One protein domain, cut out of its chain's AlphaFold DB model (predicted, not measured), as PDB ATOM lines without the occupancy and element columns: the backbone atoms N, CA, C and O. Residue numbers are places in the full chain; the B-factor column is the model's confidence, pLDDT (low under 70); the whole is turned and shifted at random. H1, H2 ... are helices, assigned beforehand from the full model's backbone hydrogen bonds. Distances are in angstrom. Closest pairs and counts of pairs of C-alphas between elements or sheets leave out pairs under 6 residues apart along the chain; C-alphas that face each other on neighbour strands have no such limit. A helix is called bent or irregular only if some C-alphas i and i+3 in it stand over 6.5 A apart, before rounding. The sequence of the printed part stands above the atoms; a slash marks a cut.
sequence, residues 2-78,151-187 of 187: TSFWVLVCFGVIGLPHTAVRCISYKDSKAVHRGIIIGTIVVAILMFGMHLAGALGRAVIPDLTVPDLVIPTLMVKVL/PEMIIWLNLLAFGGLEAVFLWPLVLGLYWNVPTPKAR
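AT A GLANCE: This is residues 2 to 78 and 151 to 187 of the 187 residues of a protein of Escherichia coli (UniProt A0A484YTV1). The model is a loose, open frame of helices: the long H3 makes one side and the bent H5 the other, with no contact between them. H1 packs on H5, H2 leads from H1 to the first end of H3, H4 crosses the far end of H3, and residues 175 to 187 stick out as a tail. The printed part has 114 residues with five named helices, H1 to H5, and no named strand, class all helix. It is loose, with a radius of gyration of the C-alphas of 19.4 A, and elongated, spanning 62 by 35 by 25 A.

HOW THE PARTS SIT: H1, residues 2 to 14, touches H5a, residues 154 to 168, at a steep tilt of 53 degrees, the closest C-alphas being Gly 11 and Glu 166, 5.4 A. H2, residues 16 to 23, is close to but not clearly touching H3, residues 28 to 59, with C-alphas of Cys 22 and Val 31 7.1 A apart. H4, residues 66 to 77, touches H3 with residues 69 to 73 alone, about perpendicular at 73 degrees; the closest C-alphas are Gly 56 and Leu 73, 6.2 A. H3 and H5a are apart. Every O i to N i+4 pair is within hydrogen-bond range in H2, H5a and H5b, residues 171 to 178, but 6 of 9 in H1, 27 of 28 in H3 and 6 of 8 in H4.

IN THESE COORDINATES: H1 begins at C-alpha 2 (43.337, 86.545, 91.408). H3 is 46.2 A long and ends at C-alpha 59 (25.437, 65.934, 92.149). H4 is irregular: C-alphas 67 and 70 are 7.3 A apart. H5, residues 154 to 178, was assigned as one helix by its hydrogen bonds but is bent, C-alphas 168 and 171 being 6.7 A apart; its arms H5a, 21.5 A long, and H5b stand at 46 degrees, a steep tilt.

THE WHOLE: The C-alphas of Val 59 and Arg 187, the two farthest apart, are 63.8 A apart. Residues 79 to 150 are not printed, with 30.2 A between C-alphas 78 and 151. No link printed whole is long. Mean pLDDT of the printed part is 70.7; 44 residues are under 70, among them 2 to 17, 56 to 67 and 178 to 187.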
ATOM      1  N   THR A   2      42.109  86.124  90.694       50.12
ATOM      2  CA  THR A   2      43.337  86.545  91.408       50.12
ATOM      3  C   THR A   2      43.182  87.858  92.183       50.12
ATOM      4  O   THR A   2      43.595  87.928  93.337       50.12
ATOM      5  N   SER A   3      42.495  88.858  91.622       56.41
ATOM      6  CA  SER A   3      42.217  90.127  92.318       56.41
ATOM      7  C   SER A   3      41.381  89.952  93.592       56.41
ATOM      8  O   SER A   3      41.568  90.693  94.545       56.41
ATOM      9  N   PHE A   4      40.500  88.945  93.638       61.00
ATOM     10  CA  PHE A   4      39.656  88.655  94.804       61.00
ATOM     11  C   PHE A   4      40.475  88.089  95.967       61.00
ATOM     12  O   PHE A   4      40.265  88.463  97.114       61.00
ATOM     13  N   TRP A   5      41.455  87.236  95.664       61.75
ATOM     14  CA  TRP A   5      42.378  86.699  96.664       61.75
ATOM     15  C   TRP A   5      43.260  87.785  97.273       61.75
ATOM     16  O   TRP A   5      43.443  87.811  98.482       61.75
ATOM     17  N   VAL A   6      43.774  88.707  96.458       61.44
ATOM     18  CA  VAL A   6      44.606  89.808  96.964       61.44
ATOM     19  C   VAL A   6      43.790  90.737  97.865       61.44
ATOM     20  O   VAL A   6      44.249  91.076  98.951       61.44
ATOM     21  N   LEU A   7      42.566  91.079  97.455       64.69
ATOM     22  CA  LEU A   7      41.658  91.939  98.217       64.69
ATOM     23  C   LEU A   7      41.286  91.283  99.561       64.69
ATOM     24  O   LEU A   7      41.555  91.835 100.618       64.69
ATOM     25  N   VAL A   8      40.841  90.024  99.549       64.25
ATOM     26  CA  VAL A   8      40.461  89.308 100.781       64.25
ATOM     27  C   VAL A   8      41.660  88.964 101.679       64.25
ATOM     28  O   VAL A   8      41.537  89.007 102.899       64.25
ATOM     29  N   CYS A   9      42.831  88.618 101.140       64.50
ATOM     30  CA  CYS A   9      43.967  88.206 101.976       64.50
ATOM     31  C   CYS A   9      44.777  89.383 102.532       64.50
ATOM     32  O   CYS A   9      45.201  89.319 103.684       64.50
ATOM     33  N   PHE A  10      45.006  90.441 101.748       63.81
ATOM     34  CA  PHE A  10      45.766  91.611 102.209       63.81
ATOM     35  C   PHE A  10      44.867  92.710 102.775       63.81
ATOM     36  O   PHE A  10      45.236  93.363 103.750       63.81
ATOM     37  N   GLY A  11      43.680  92.901 102.203       60.50
ATOM     38  CA  GLY A  11      42.767  93.971 102.591       60.50
ATOM     39  C   GLY A  11      42.148  93.788 103.973       60.50
ATOM     40  O   GLY A  11      41.994  94.759 104.714       60.50
ATOM     41  N   VAL A  12      41.941  92.541 104.411       64.94
ATOM     42  CA  VAL A  12      41.415  92.238 105.755       64.94
ATOM     43  C   VAL A  12      42.303  92.780 106.882       64.94
ATOM     44  O   VAL A  12      41.794  93.078 107.967       64.94
ATOM     45  N   ILE A  13      43.600  92.985 106.629       64.88
ATOM     46  CA  ILE A  13      44.545  93.596 107.578       64.88
ATOM     47  C   ILE A  13      44.197  95.075 107.828       64.88
ATOM     48  O   ILE A  13      44.346  95.560 108.947       64.88
ATOM     49  N   GLY A  14      43.697  95.779 106.807       60.19
ATOM     50  CA  GLY A  14      43.295  97.187 106.882       60.19
ATOM     51  C   GLY A  14      41.922  97.412 107.513       60.19
ATOM     52  O   GLY A  14      41.547  98.553 107.777       60.19
ATOM     53  N   LEU A  15      41.159  96.348 107.776       69.56
ATOM     54  CA  LEU A  15      39.826  96.484 108.344       69.56
ATOM     55  C   LEU A  15      39.909  96.812 109.843       69.56
ATOM     56  O   LEU A  15      40.575  96.100 110.605       69.56
ATOM     57  N   PRO A  16      39.169  97.829 110.320       67.31
ATOM     58  CA  PRO A  16      39.275  98.298 111.700       67.31
ATOM     59  C   PRO A  16      38.886  97.217 112.717       67.31
ATOM     60  O   PRO A  16      39.456  97.143 113.801       67.31
ATOM     61  N   HIS A  17      37.958  96.322 112.368       68.62
ATOM     62  CA  HIS A  17      37.569  95.208 113.236       68.62
ATOM     63  C   HIS A  17      38.677  94.163 113.416       68.62
ATOM     64  O   HIS A  17      38.824  93.608 114.505       68.62
ATOM     65  N   THR A  18      39.478  93.910 112.378       72.56
ATOM     66  CA  THR A  18      40.651  93.033 112.454       72.56
ATOM     67  C   THR A  18      41.751  93.710 113.261       72.56
ATOM     68  O   THR A  18      42.292  93.103 114.182       72.56
ATOM     69  N   ALA A  19      42.017  94.990 112.989       70.38
ATOM     70  CA  ALA A  19      43.031  95.767 113.697       70.38
ATOM     71  C   ALA A  19      42.756  95.839 115.212       70.38
ATOM     72  O   ALA A  19      43.640  95.544 116.015       70.38
ATOM     73  N   VAL A  20      41.516  96.133 115.626       68.56
ATOM     74  CA  VAL A  20      41.128  96.179 117.051       68.56
ATOM     75  C   VAL A  20      41.280  94.812 117.729       68.56
ATOM     76  O   VAL A  20      41.715  94.731 118.881       68.56
ATOM     77  N   ARG A  21      40.980  93.717 117.021       71.38
ATOM     78  CA  ARG A  21      41.222  92.357 117.529       71.38
ATOM     79  C   ARG A  21      42.713  92.071 117.686       71.38
ATOM     80  O   ARG A  21      43.096  91.517 118.710       71.38
ATOM     81  N   CYS A  22      43.547  92.494 116.735       70.31
ATOM     82  CA  CYS A  22      45.005  92.369 116.821       70.31
ATOM     83  C   CYS A  22      45.587  93.135 118.024       70.31
ATOM     84  O   CYS A  22      46.475  92.622 118.698       70.31
ATOM     85  N   ILE A  23      45.048  94.316 118.340       71.06
ATOM     86  CA  ILE A  23      45.461  95.127 119.504       71.06
ATOM     87  C   ILE A  23      45.006  94.497 120.833       71.06
ATOM     88  O   ILE A  23      45.621  94.715 121.871       71.06
ATOM     89  N   SER A  24      43.954  93.675 120.813       74.50
ATOM     90  CA  SER A  24      43.434  92.995 122.008       74.50
ATOM     91  C   SER A  24      44.260  91.768 122.429       74.50
ATOM     92  O   SER A  24      43.952  91.146 123.448       74.50
ATOM     93  N   TYR A  25      45.289  91.380 121.666       75.31
ATOM     94  CA  TYR A  25      46.163  90.270 122.045       75.31
ATOM     95  C   TYR A  25      47.078  90.652 123.205       75.31
ATOM     96  O   TYR A  25      47.677  91.720 123.236       75.31
ATOM     97  N   LYS A  26      47.231  89.710 124.138       72.50
ATOM     98  CA  LYS A  26      48.016  89.906 125.357       72.50
ATOM     99  C   LYS A  26      49.517  90.082 125.093       72.50
ATOM    100  O   LYS A  26      50.158  90.858 125.783       72.50
ATOM    101  N   ASP A  27      50.058  89.366 124.103       84.50
ATOM    102  CA  ASP A  27      51.494  89.304 123.813       84.50
ATOM    103  C   ASP A  27      51.767  89.111 122.314       84.50
ATOM    104  O   ASP A  27      51.019  88.424 121.613       84.50
ATOM    105  N   SER A  28      52.916  89.598 121.832       79.25
ATOM    106  CA  SER A  28      53.372  89.402 120.440       79.25
ATOM    107  C   SER A  28      53.489  87.916 120.053       79.25
ATOM    108  O   SER A  28      53.104  87.506 118.955       79.25
ATOM    109  N   LYS A  29      53.908  87.056 120.995       78.62
ATOM    110  CA  LYS A  29      53.942  85.594 120.791       78.62
ATOM    111  C   LYS A  29      52.547  85.001 120.567       78.62
ATOM    112  O   LYS A  29      52.409  84.050 119.797       78.62
ATOM    113  N   ALA A  30      51.519  85.551 121.218       78.44
ATOM    114  CA  ALA A  30      50.141  85.097 121.053       78.44
ATOM    115  C   ALA A  30      49.592  85.474 119.670       78.44
ATOM    116  O   ALA A  30      48.922  84.651 119.048       78.44
ATOM    117  N   VAL A  31      49.950  86.655 119.154       79.69
ATOM    118  CA  VAL A  31      49.621  87.074 117.781       79.69
ATOM    119  C   VAL A  31      50.260  86.128 116.765       79.69
ATOM    120  O   VAL A  31      49.563  85.573 115.920       79.69
ATOM    121  N   HIS A  32      51.566  85.865 116.882       78.25
ATOM    122  CA  HIS A  32      52.286  84.996 115.942       78.25
ATOM    123  C   HIS A  32      51.724  83.569 115.918       78.25
ATOM    124  O   HIS A  32      51.492  82.992 114.854       78.25
ATOM    125  N   ARG A  33      51.440  83.005 117.098       80.69
ATOM    126  CA  ARG A  33      50.822  81.678 117.206       80.69
ATOM    127  C   ARG A  33      49.394  81.674 116.648       80.69
ATOM    128  O   ARG A  33      49.004  80.704 116.004       80.69
ATOM    129  N   GLY A  34      48.649  82.762 116.857       79.81
ATOM    130  CA  GLY A  34      47.321  82.976 116.288       79.81
ATOM    131  C   GLY A  34      47.326  83.003 114.761       79.81
ATOM    132  O   GLY A  34      46.478  82.357 114.153       79.81
ATOM    133  N   ILE A  35      48.312  83.657 114.142       82.06
ATOM    134  CA  ILE A  35      48.466  83.691 112.680       82.06
ATOM    135  C   ILE A  35      48.712  82.281 112.128       82.06
ATOM    136  O   ILE A  35      48.044  81.873 111.178       82.06
ATOM    137  N   ILE A  36      49.616  81.508 112.741       84.12
ATOM    138  CA  ILE A  36      49.954  80.151 112.277       84.12
ATOM    139  C   ILE A  36      48.742  79.218 112.387       84.12
ATOM    140  O   ILE A  36      48.363  78.574 111.408       84.12
ATOM    141  N   ILE A  37      48.106  79.169 113.561       86.00
ATOM    142  CA  ILE A  37      46.928  78.320 113.787       86.00
ATOM    143  C   ILE A  37      45.777  78.766 112.879       86.00
ATOM    144  O   ILE A  37      45.149  77.931 112.233       86.00
ATOM    145  N   GLY A  38      45.536  80.076 112.786       82.69
ATOM    146  CA  GLY A  38      44.498  80.650 111.936       82.69
ATOM    147  C   GLY A  38      44.687  80.277 110.470       82.69
ATOM    148  O   GLY A  38      43.741  79.828 109.834       82.69
ATOM    149  N   THR A  39      45.915  80.371 109.958       82.81
ATOM    150  CA  THR A  39      46.226  80.029 108.561       82.81
ATOM    151  C   THR A  39      45.954  78.558 108.271       82.81
ATOM    152  O   THR A  39      45.309  78.246 107.274       82.81
ATOM    153  N   ILE A  40      46.383  77.648 109.152       86.25
ATOM    154  CA  ILE A  40      46.158  76.205 108.975       86.25
ATOM    155  C   ILE A  40      44.658  75.886 108.993       86.25
ATOM    156  O   ILE A  40      44.164  75.173 108.121       86.25
ATOM    157  N   VAL A  41      43.921  76.441 109.957       85.38
ATOM    158  CA  VAL A  41      42.476  76.209 110.085       85.38
ATOM    159  C   VAL A  41      41.727  76.759 108.872       85.38
ATOM    160  O   VAL A  41      40.911  76.050 108.286       85.38
ATOM    161  N   VAL A  42      42.029  77.989 108.448       81.75
ATOM    162  CA  VAL A  42      41.403  78.603 107.268       81.75
ATOM    163  C   VAL A  42      41.745  77.827 106.000       81.75
ATOM    164  O   VAL A  42      40.853  77.599 105.189       81.75
ATOM    165  N   ALA A  43      42.985  77.360 105.839       83.31
ATOM    166  CA  ALA A  43      43.382  76.561 104.682       83.31
ATOM    167  C   ALA A  43      42.572  75.259 104.584       83.31
ATOM    168  O   ALA A  43      42.029  74.955 103.521       83.31
ATOM    169  N   ILE A  44      42.424  74.529 105.694       87.00
ATOM    170  CA  ILE A  44      41.624  73.296 105.744       87.00
ATOM    171  C   ILE A  44      40.151  73.591 105.427       87.00
ATOM    172  O   ILE A  44      39.541  72.894 104.614       87.00
ATOM    173  N   LEU A  45      39.581  74.642 106.024       84.75
ATOM    174  CA  LEU A  45      38.185  75.026 105.799       84.75
ATOM    175  C   LEU A  45      37.930  75.473 104.354       84.75
ATOM    176  O   LEU A  45      36.953  75.037 103.744       84.75
ATOM    177  N   MET A  46      38.806  76.305 103.782       80.31
ATOM    178  CA  MET A  46      38.684  76.751 102.392       80.31
ATOM    179  C   MET A  46      38.807  75.581 101.424       80.31
ATOM    180  O   MET A  46      38.028  75.513 100.473       80.31
ATOM    181  N   PHE A  47      39.739  74.659 101.670       82.31
ATOM    182  CA  PHE A  47      39.897  73.465 100.849       82.31
ATOM    183  C   PHE A  47      38.639  72.587 100.895       82.31
ATOM    184  O   PHE A  47      38.120  72.202  99.846       82.31
ATOM    185  N   GLY A  48      38.087  72.354 102.091       81.88
ATOM    186  CA  GLY A  48      36.839  71.608 102.267       81.88
ATOM    187  C   GLY A  48      35.648  72.257 101.559       81.88
ATOM    188  O   GLY A  48      34.909  71.577 100.850       81.88
ATOM    189  N   MET A  49      35.491  73.578 101.683       78.50
ATOM    190  CA  MET A  49      34.417  74.334 101.024       78.50
ATOM    191  C   MET A  49      34.532  74.301  99.494       78.50
ATOM    192  O   MET A  49      33.529  74.100  98.809       78.50
ATOM    193  N   HIS A  50      35.742  74.448  98.943       79.31
ATOM    194  CA  HIS A  50      35.964  74.373  97.494       79.31
ATOM    195  C   HIS A  50      35.682  72.972  96.951       79.31
ATOM    196  O   HIS A  50      35.027  72.842  95.916       79.31
ATOM    197  N   LEU A  51      36.132  71.930  97.654       79.38
ATOM    198  CA  LEU A  51      35.886  70.550  97.251       79.38
ATOM    199  C   LEU A  51      34.392  70.208  97.324       79.38
ATOM    200  O   LEU A  51      33.854  69.630  96.383       79.38
ATOM    201  N   ALA A  52      33.702  70.629  98.388       75.38
ATOM    202  CA  ALA A  52      32.259  70.451  98.534       75.38
ATOM    203  C   ALA A  52      31.467  71.183  97.438       75.38
ATOM    204  O   ALA A  52      30.512  70.626  96.902       75.38
ATOM    205  N   GLY A  53      31.880  72.395  97.051       73.25
ATOM    206  CA  GLY A  53      31.270  73.130  95.940       73.25
ATOM    207  C   GLY A  53      31.512  72.469  94.578       73.25
ATOM    208  O   GLY A  53      30.581  72.332  93.782       73.25
ATOM    209  N   ALA A  54      32.739  72.008  94.318       75.50
ATOM    210  CA  ALA A  54      33.099  71.332  93.071       75.50
ATOM    211  C   ALA A  54      32.372  69.985  92.910       75.50
ATOM    212  O   ALA A  54      31.783  69.725  91.861       75.50
ATOM    213  N   LEU A  55      32.355  69.158  93.961       75.19
ATOM    214  CA  LEU A  55      31.628  67.886  93.981       75.19
ATOM    215  C   LEU A  55      30.108  68.100  93.993       75.19
ATOM    216  O   LEU A  55      29.374  67.343  93.362       75.19
ATOM    217  N   GLY A  56      29.625  69.159  94.648       69.81
ATOM    218  CA  GLY A  56      28.206  69.501  94.694       69.81
ATOM    219  C   GLY A  56      27.619  69.798  93.316       69.81
ATOM    220  O   GLY A  56      26.498  69.381  93.023       69.81
ATOM    221  N   ARG A  57      28.406  70.413  92.428       67.88
ATOM    222  CA  ARG A  57      28.010  70.668  91.035       67.88
ATOM    223  C   ARG A  57      27.836  69.385  90.214       67.88
ATOM    224  O   ARG A  57      27.012  69.361  89.307       67.88
ATOM    225  N   ALA A  58      28.569  68.318  90.541       68.50
ATOM    226  CA  ALA A  58      28.409  67.013  89.894       68.50
ATOM    227  C   ALA A  58      27.134  66.276  90.352       68.50
ATOM    228  O   ALA A  58      26.589  65.469  89.605       68.50
ATOM    229  N   VAL A  59      26.640  66.562  91.562       66.88
ATOM    230  CA  VAL A  59      25.437  65.934  92.149       66.88
ATOM    231  C   VAL A  59      24.157  66.742  91.866       66.88
ATOM    232  O   VAL A  59      23.049  66.186  91.870       66.88
ATOM    233  N   ILE A  60      24.287  68.055  91.640       67.06
ATOM    234  CA  ILE A  60      23.179  68.979  91.362       67.06
ATOM    235  C   ILE A  60      23.566  69.917  90.199       67.06
ATOM    236  O   ILE A  60      24.006  71.044  90.435       67.06
ATOM    237  N   PRO A  61      23.428  69.464  88.939       62.91
ATOM    238  CA  PRO A  61      23.858  70.235  87.770       62.91
ATOM    239  C   PRO A  61      22.982  71.468  87.462       62.91
ATOM    240  O   PRO A  61      23.490  72.421  86.881       62.91
ATOM    241  N   ASP A  62      21.716  71.494  87.900       62.50
ATOM    242  CA  ASP A  62      20.725  72.545  87.574       62.50
ATOM    243  C   ASP A  62      20.648  73.714  88.578       62.50
ATOM    244  O   ASP A  62      19.662  74.454  88.620       62.50
ATOM    245  N   LEU A  63      21.656  73.906  89.433       60.88
ATOM    246  CA  LEU A  63      21.583  74.968  90.438       60.88
ATOM    247  C   LEU A  63      21.877  76.353  89.828       60.88
ATOM    248  O   LEU A  63      23.017  76.676  89.495       60.88
ATOM    249  N   THR A  64      20.843  77.189  89.723       60.06
ATOM    250  CA  THR A  64      20.910  78.563  89.192       60.06
ATOM    251  C   THR A  64      21.500  79.582  90.172       60.06
ATOM    252  O   THR A  64      22.059  80.583  89.731       60.06
ATOM    253  N   VAL A  65      21.427  79.327  91.485       65.75
ATOM    254  CA  VAL A  65      21.944  80.225  92.535       65.75
ATOM    255  C   VAL A  65      23.118  79.566  93.272       65.75
ATOM    256  O   VAL A  65      22.895  78.626  94.039       65.75
ATOM    257  N   PRO A  66      24.363  80.053  93.098       64.06
ATOM    258  CA  PRO A  66      25.560  79.463  93.708       64.06
ATOM    259  C   PRO A  66      25.534  79.402  95.244       64.06
ATOM    260  O   PRO A  66      26.106  78.488  95.834       64.06
ATOM    261  N   ASP A  67      24.840  80.337  95.895       66.62
ATOM    262  CA  ASP A  67      24.781  80.430  97.360       66.62
ATOM    263  C   ASP A  67      23.963  79.294  98.007       66.62
ATOM    264  O   ASP A  67      24.135  78.988  99.188       66.62
ATOM    265  N   LEU A  68      23.105  78.617  97.235       70.69
ATOM    266  CA  LEU A  68      22.263  77.522  97.724       70.69
ATOM    267  C   LEU A  68      22.931  76.141  97.605       70.69
ATOM    268  O   LEU A  68      22.391  75.160  98.112       70.69
ATOM    269  N   VAL A  69      24.122  76.041  97.000       71.12
ATOM    270  CA  VAL A  69      24.786  74.749  96.724       71.12
ATOM    271  C   VAL A  69      24.984  73.922  97.993       71.12
ATOM    272  O   VAL A  69      24.631  72.745  98.020       71.12
ATOM    273  N   ILE A  70      25.520  74.525  99.055       71.94
ATOM    274  CA  ILE A  70      25.814  73.821 100.312       71.94
ATOM    275  C   ILE A  70      24.539  73.324 101.010       71.94
ATOM    276  O   ILE A  70      24.476  72.129 101.316       71.94
ATOM    277  N   PRO A  71      23.514  74.164 101.264       70.94
ATOM    278  CA  PRO A  71      22.311  73.686 101.935       70.94
ATOM    279  C   PRO A  71      21.555  72.630 101.121       70.94
ATOM    280  O   PRO A  71      21.122  71.630 101.694       70.94
ATOM    281  N   THR A  72      21.454  72.778  99.795       73.38
ATOM    282  CA  THR A  72      20.764  71.788  98.951       73.38
ATOM    283  C   THR A  72      21.521  70.457  98.881       73.38
ATOM    284  O   THR A  72      20.896  69.396  98.916       73.38
ATOM    285  N   LEU A  73      22.859  70.483  98.844       73.06
ATOM    286  CA  LEU A  73      23.679  69.268  98.856       73.06
ATOM    287  C   LEU A  73      23.529  68.498 100.175       73.06
ATOM    288  O   LEU A  73      23.385  67.277 100.165       73.06
ATOM    289  N   MET A  74      23.510  69.207 101.304       71.31
ATOM    290  CA  MET A  74      23.417  68.588 102.630       71.31
ATOM    291  C   MET A  74      22.067  67.912 102.867       71.31
ATOM    292  O   MET A  74      22.034  66.791 103.367       71.31
ATOM    293  N   VAL A  75      20.966  68.540 102.449       76.69
ATOM    294  CA  VAL A  75      19.620  67.947 102.556       76.69
ATOM    295  C   VAL A  75      19.479  66.691 101.685       76.69
ATOM    296  O   VAL A  75      18.729  65.785 102.036       76.69
ATOM    297  N   LYS A  76      20.202  66.616 100.560       74.12
ATOM    298  CA  LYS A  76      20.132  65.487  99.621       74.12
ATOM    299  C   LYS A  76      21.031  64.308 100.015       74.12
ATOM    300  O   LYS A  76      20.693  63.171  99.706       74.12
ATOM    301  N   VAL A  77      22.176  64.574 100.650       77.44
ATOM    302  CA  VAL A  77      23.206  63.559 100.948       77.44
ATOM    303  C   VAL A  77      23.136  63.047 102.391       77.44
ATOM    304  O   VAL A  77      23.466  61.886 102.630       77.44
ATOM    305  N   LEU A  78      22.720  63.871 103.362       76.81
ATOM    306  CA  LEU A  78      22.694  63.483 104.776       76.81
ATOM    307  C   LEU A  78      21.289  63.073 105.248       76.81
ATOM    308  O   LEU A  78      20.287  63.604 104.770       76.81
ATOM    309  N   PRO A 151      19.093  92.101  97.346       63.56
ATOM    310  CA  PRO A 151      19.603  92.244  95.985       63.56
ATOM    311  C   PRO A 151      19.901  90.868  95.370       63.56
ATOM    312  O   PRO A 151      20.226  89.927  96.091       63.56
ATOM    313  N   GLU A 152      19.850  90.763  94.038       61.38
ATOM    314  CA  GLU A 152      19.988  89.484  93.313       61.38
ATOM    315  C   GLU A 152      21.313  88.747  93.577       61.38
ATOM    316  O   GLU A 152      21.366  87.529  93.450       61.38
ATOM    317  N   MET A 153      22.381  89.455  93.974       62.16
ATOM    318  CA  MET A 153      23.685  88.854  94.268       62.16
ATOM    319  C   MET A 153      24.340  89.485  95.502       62.16
ATOM    320  O   MET A 153      24.937  90.564  95.440       62.16
ATOM    321  N   ILE A 154      24.298  88.759  96.621       72.12
ATOM    322  CA  ILE A 154      24.879  89.168  97.914       72.12
ATOM    323  C   ILE A 154      26.403  89.343  97.812       72.12
ATOM    324  O   ILE A 154      26.973  90.244  98.429       72.12
ATOM    325  N   ILE A 155      27.067  88.531  96.984       68.81
ATOM    326  CA  ILE A 155      28.526  88.552  96.805       68.81
ATOM    327  C   ILE A 155      29.021  89.915  96.298       68.81
ATOM    328  O   ILE A 155      30.039  90.407  96.782       68.81
ATOM    329  N   TRP A 156      28.307  90.555  95.366       70.44
ATOM    330  CA  TRP A 156      28.711  91.858  94.821       70.44
ATOM    331  C   TRP A 156      28.559  92.984  95.839       70.44
ATOM    332  O   TRP A 156      29.449  93.827  95.952       70.44
ATOM    333  N   LEU A 157      27.471  92.970  96.616       75.38
ATOM    334  CA  LEU A 157      27.268  93.926  97.703       75.38
ATOM    335  C   LEU A 157      28.372  93.789  98.757       75.38
ATOM    336  O   LEU A 157      28.948  94.784  99.193       75.38
ATOM    337  N   ASN A 158      28.692  92.547  99.121       76.25
ATOM    338  CA  ASN A 158      29.764  92.245 100.053       76.25
ATOM    339  C   ASN A 158      31.110  92.769  99.534       76.25
ATOM    340  O   ASN A 158      31.834  93.455 100.251       76.25
ATOM    341  N   LEU A 159      31.421  92.503  98.264       74.06
ATOM    342  CA  LEU A 159      32.676  92.921  97.648       74.06
ATOM    343  C   LEU A 159      32.814  94.445  97.577       74.06
ATOM    344  O   LEU A 159      33.890  94.968  97.851       74.06
ATOM    345  N   LEU A 160      31.731  95.156  97.253       76.06
ATOM    346  CA  LEU A 160      31.713  96.616  97.254       76.06
ATOM    347  C   LEU A 160      31.945  97.173  98.665       76.06
ATOM    348  O   LEU A 160      32.745  98.091  98.837       76.06
ATOM    349  N   ALA A 161      31.276  96.607  99.673       77.75
ATOM    350  CA  ALA A 161      31.405  97.045 101.059       77.75
ATOM    351  C   ALA A 161      32.826  96.824 101.603       77.75
ATOM    352  O   ALA A 161      33.431  97.755 102.137       77.75
ATOM    353  N   PHE A 162      33.376  95.617 101.432       74.25
ATOM    354  CA  PHE A 162      34.736  95.291 101.863       74.25
ATOM    355  C   PHE A 162      35.785  96.073 101.068       74.25
ATOM    356  O   PHE A 162      36.629  96.730 101.671       74.25
ATOM    357  N   GLY A 163      35.683  96.107  99.737       73.12
ATOM    358  CA  GLY A 163      36.622  96.844  98.889       73.12
ATOM    359  C   GLY A 163      36.626  98.352  99.157       73.12
ATOM    360  O   GLY A 163      37.689  98.971  99.162       73.12
ATOM    361  N   GLY A 164      35.465  98.947  99.446       77.19
ATOM    362  CA  GLY A 164      35.367 100.356  99.838       77.19
ATOM    363  C   GLY A 164      36.039 100.644 101.182       77.19
ATOM    364  O   GLY A 164      36.797 101.607 101.300       77.19
ATOM    365  N   LEU A 165      35.813  99.792 102.186       76.38
ATOM    366  CA  LEU A 165      36.471  99.908 103.491       76.38
ATOM    367  C   LEU A 165      37.993  99.769 103.373       76.38
ATOM    368  O   LEU A 165      38.734 100.563 103.948       76.38
ATOM    369  N   GLU A 166      38.467  98.797 102.605       74.25
ATOM    370  CA  GLU A 166      39.896  98.578 102.396       74.25
ATOM    371  C   GLU A 166      40.551  99.765 101.689       74.25
ATOM    372  O   GLU A 166      41.578 100.255 102.150       74.25
ATOM    373  N   ALA A 167      39.930 100.297 100.633       77.12
ATOM    374  CA  ALA A 167      40.458 101.458  99.918       77.12
ATOM    375  C   ALA A 167      40.623 102.691 100.826       77.12
ATOM    376  O   ALA A 167      41.582 103.446 100.666       77.12
ATOM    377  N   VAL A 168      39.713 102.881 101.790       78.00
ATOM    378  CA  VAL A 168      39.727 104.032 102.704       78.00
ATOM    379  C   VAL A 168      40.673 103.824 103.888       78.00
ATOM    380  O   VAL A 168      41.377 104.760 104.257       78.00
ATOM    381  N   PHE A 169      40.709 102.633 104.492       73.06
ATOM    382  CA  PHE A 169      41.413 102.404 105.763       73.06
ATOM    383  C   PHE A 169      42.799 101.768 105.623       73.06
ATOM    384  O   PHE A 169      43.636 101.969 106.505       73.06
ATOM    385  N   LEU A 170      43.088 101.059 104.526       75.88
ATOM    386  CA  LEU A 170      44.391 100.419 104.319       75.88
ATOM    387  C   LEU A 170      45.522 101.457 104.296       75.88
ATOM    388  O   LEU A 170      46.510 101.313 105.014       75.88
ATOM    389  N   TRP A 171      45.368 102.527 103.511       74.31
ATOM    390  CA  TRP A 171      46.417 103.535 103.341       74.31
ATOM    391  C   TRP A 171      46.695 104.354 104.608       74.31
ATOM    392  O   TRP A 171      47.866 104.445 104.977       74.31
ATOM    393  N   PRO A 172      45.693 104.892 105.333       74.00
ATOM    394  CA  PRO A 172      45.936 105.565 106.608       74.00
ATOM    395  C   PRO A 172      46.581 104.659 107.659       74.00
ATOM    396  O   PRO A 172      47.403 105.133 108.436       74.00
ATOM    397  N   LEU A 173      46.243 103.366 107.683       73.62
ATOM    398  CA  LEU A 173      46.795 102.427 108.659       73.62
ATOM    399  C   LEU A 173      48.254 102.068 108.342       73.62
ATOM    400  O   LEU A 173      49.096 102.098 109.236       73.62
ATOM    401  N   VAL A 174      48.577 101.798 107.073       73.69
ATOM    402  CA  VAL A 174      49.959 101.533 106.632       73.69
ATOM    403  C   VAL A 174      50.832 102.777 106.800       73.69
ATOM    404  O   VAL A 174      51.923 102.689 107.363       73.69
ATOM    405  N   LEU A 175      50.349 103.946 106.372       73.62
ATOM    406  CA  LEU A 175      51.076 105.205 106.541       73.62
ATOM    407  C   LEU A 175      51.199 105.582 108.021       73.62
ATOM    408  O   LEU A 175      52.264 106.010 108.433       73.62
ATOM    409  N   GLY A 176      50.178 105.365 108.851       69.50
ATOM    410  CA  GLY A 176      50.259 105.638 110.289       69.50
ATOM    411  C   GLY A 176      51.246 104.736 111.041       69.50
ATOM    412  O   GLY A 176      51.824 105.169 112.033       69.50
ATOM    413  N   LEU A 177      51.460 103.499 110.576       70.75
ATOM    414  CA  LEU A 177      52.389 102.556 111.209       70.75
ATOM    415  C   LEU A 177      53.849 102.761 110.763       70.75
ATOM    416  O   LEU A 177      54.763 102.562 111.560       70.75
ATOM    417  N   TYR A 178      54.066 103.120 109.491       68.44
ATOM    418  CA  TYR A 178      55.403 103.198 108.880       68.44
ATOM    419  C   TYR A 178      55.907 104.623 108.634       68.44
ATOM    420  O   TYR A 178      57.111 104.822 108.473       68.44
ATOM    421  N   TRP A 179      55.025 105.621 108.596       63.66
ATOM    422  CA  TRP A 179      55.408 107.012 108.391       63.66
ATOM    423  C   TRP A 179      55.496 107.727 109.740       63.66
ATOM    424  O   TRP A 179      54.490 107.952 110.409       63.66
ATOM    425  N   ASN A 180      56.708 108.140 110.120       52.31
ATOM    426  CA  ASN A 180      56.970 109.017 111.267       52.31
ATOM    427  C   ASN A 180      56.455 110.445 110.991       52.31
ATOM    428  O   ASN A 180      57.238 111.394 110.939       52.31
ATOM    429  N   VAL A 181      55.151 110.627 110.755       55.84
ATOM    430  CA  VAL A 181      54.565 111.972 110.774       55.84
ATOM    431  C   VAL A 181      54.480 112.388 112.246       55.84
ATOM    432  O   VAL A 181      53.871 111.658 113.029       55.84
ATOM    433  N   PRO A 182      55.070 113.522 112.666       49.53
ATOM    434  CA  PRO A 182      54.872 114.031 114.016       49.53
ATOM    435  C   PRO A 182      53.373 114.235 114.240       49.53
ATOM    436  O   PRO A 182      52.723 115.008 113.535       49.53
ATOM    437  N   THR A 183      52.810 113.494 115.190       53.75
ATOM    438  CA  THR A 183      51.401 113.599 115.553       53.75
ATOM    439  C   THR A 183      51.105 115.031 116.011       53.75
ATOM    440  O   THR A 183      51.834 115.571 116.852       53.75
ATOM    441  N   PRO A 184      50.044 115.686 115.503       49.03
ATOM    442  CA  PRO A 184      49.523 116.871 116.163       49.03
ATOM    443  C   PRO A 184      49.146 116.447 117.582       49.03
ATOM    444  O   PRO A 184      48.396 115.487 117.757       49.03
ATOM    445  N   LYS A 185      49.708 117.120 118.592       36.97
ATOM    446  CA  LYS A 185      49.340 116.922 119.997       36.97
ATOM    447  C   LYS A 185      47.815 116.947 120.103       36.97
ATOM    448  O   LYS A 185      47.209 117.989 119.864       36.97
ATOM    449  N   ALA A 186      47.224 115.802 120.441       39.91
ATOM    450  CA  ALA A 186      45.830 115.724 120.840       39.91
ATOM    451  C   ALA A 186      45.647 116.671 122.035       39.91
ATOM    452  O   ALA A 186      46.361 116.555 123.034       39.91
ATOM    453  N   ARG A 187      44.775 117.663 121.862       32.94
ATOM    454  CA  ARG A 187      44.315 118.560 122.918       32.94
ATOM    455  C   ARG A 187      43.028 118.004 123.499       32.94
ATOM    456  O   ARG A 187      42.234 117.473 122.694       32.94
TER     457      ARG A 187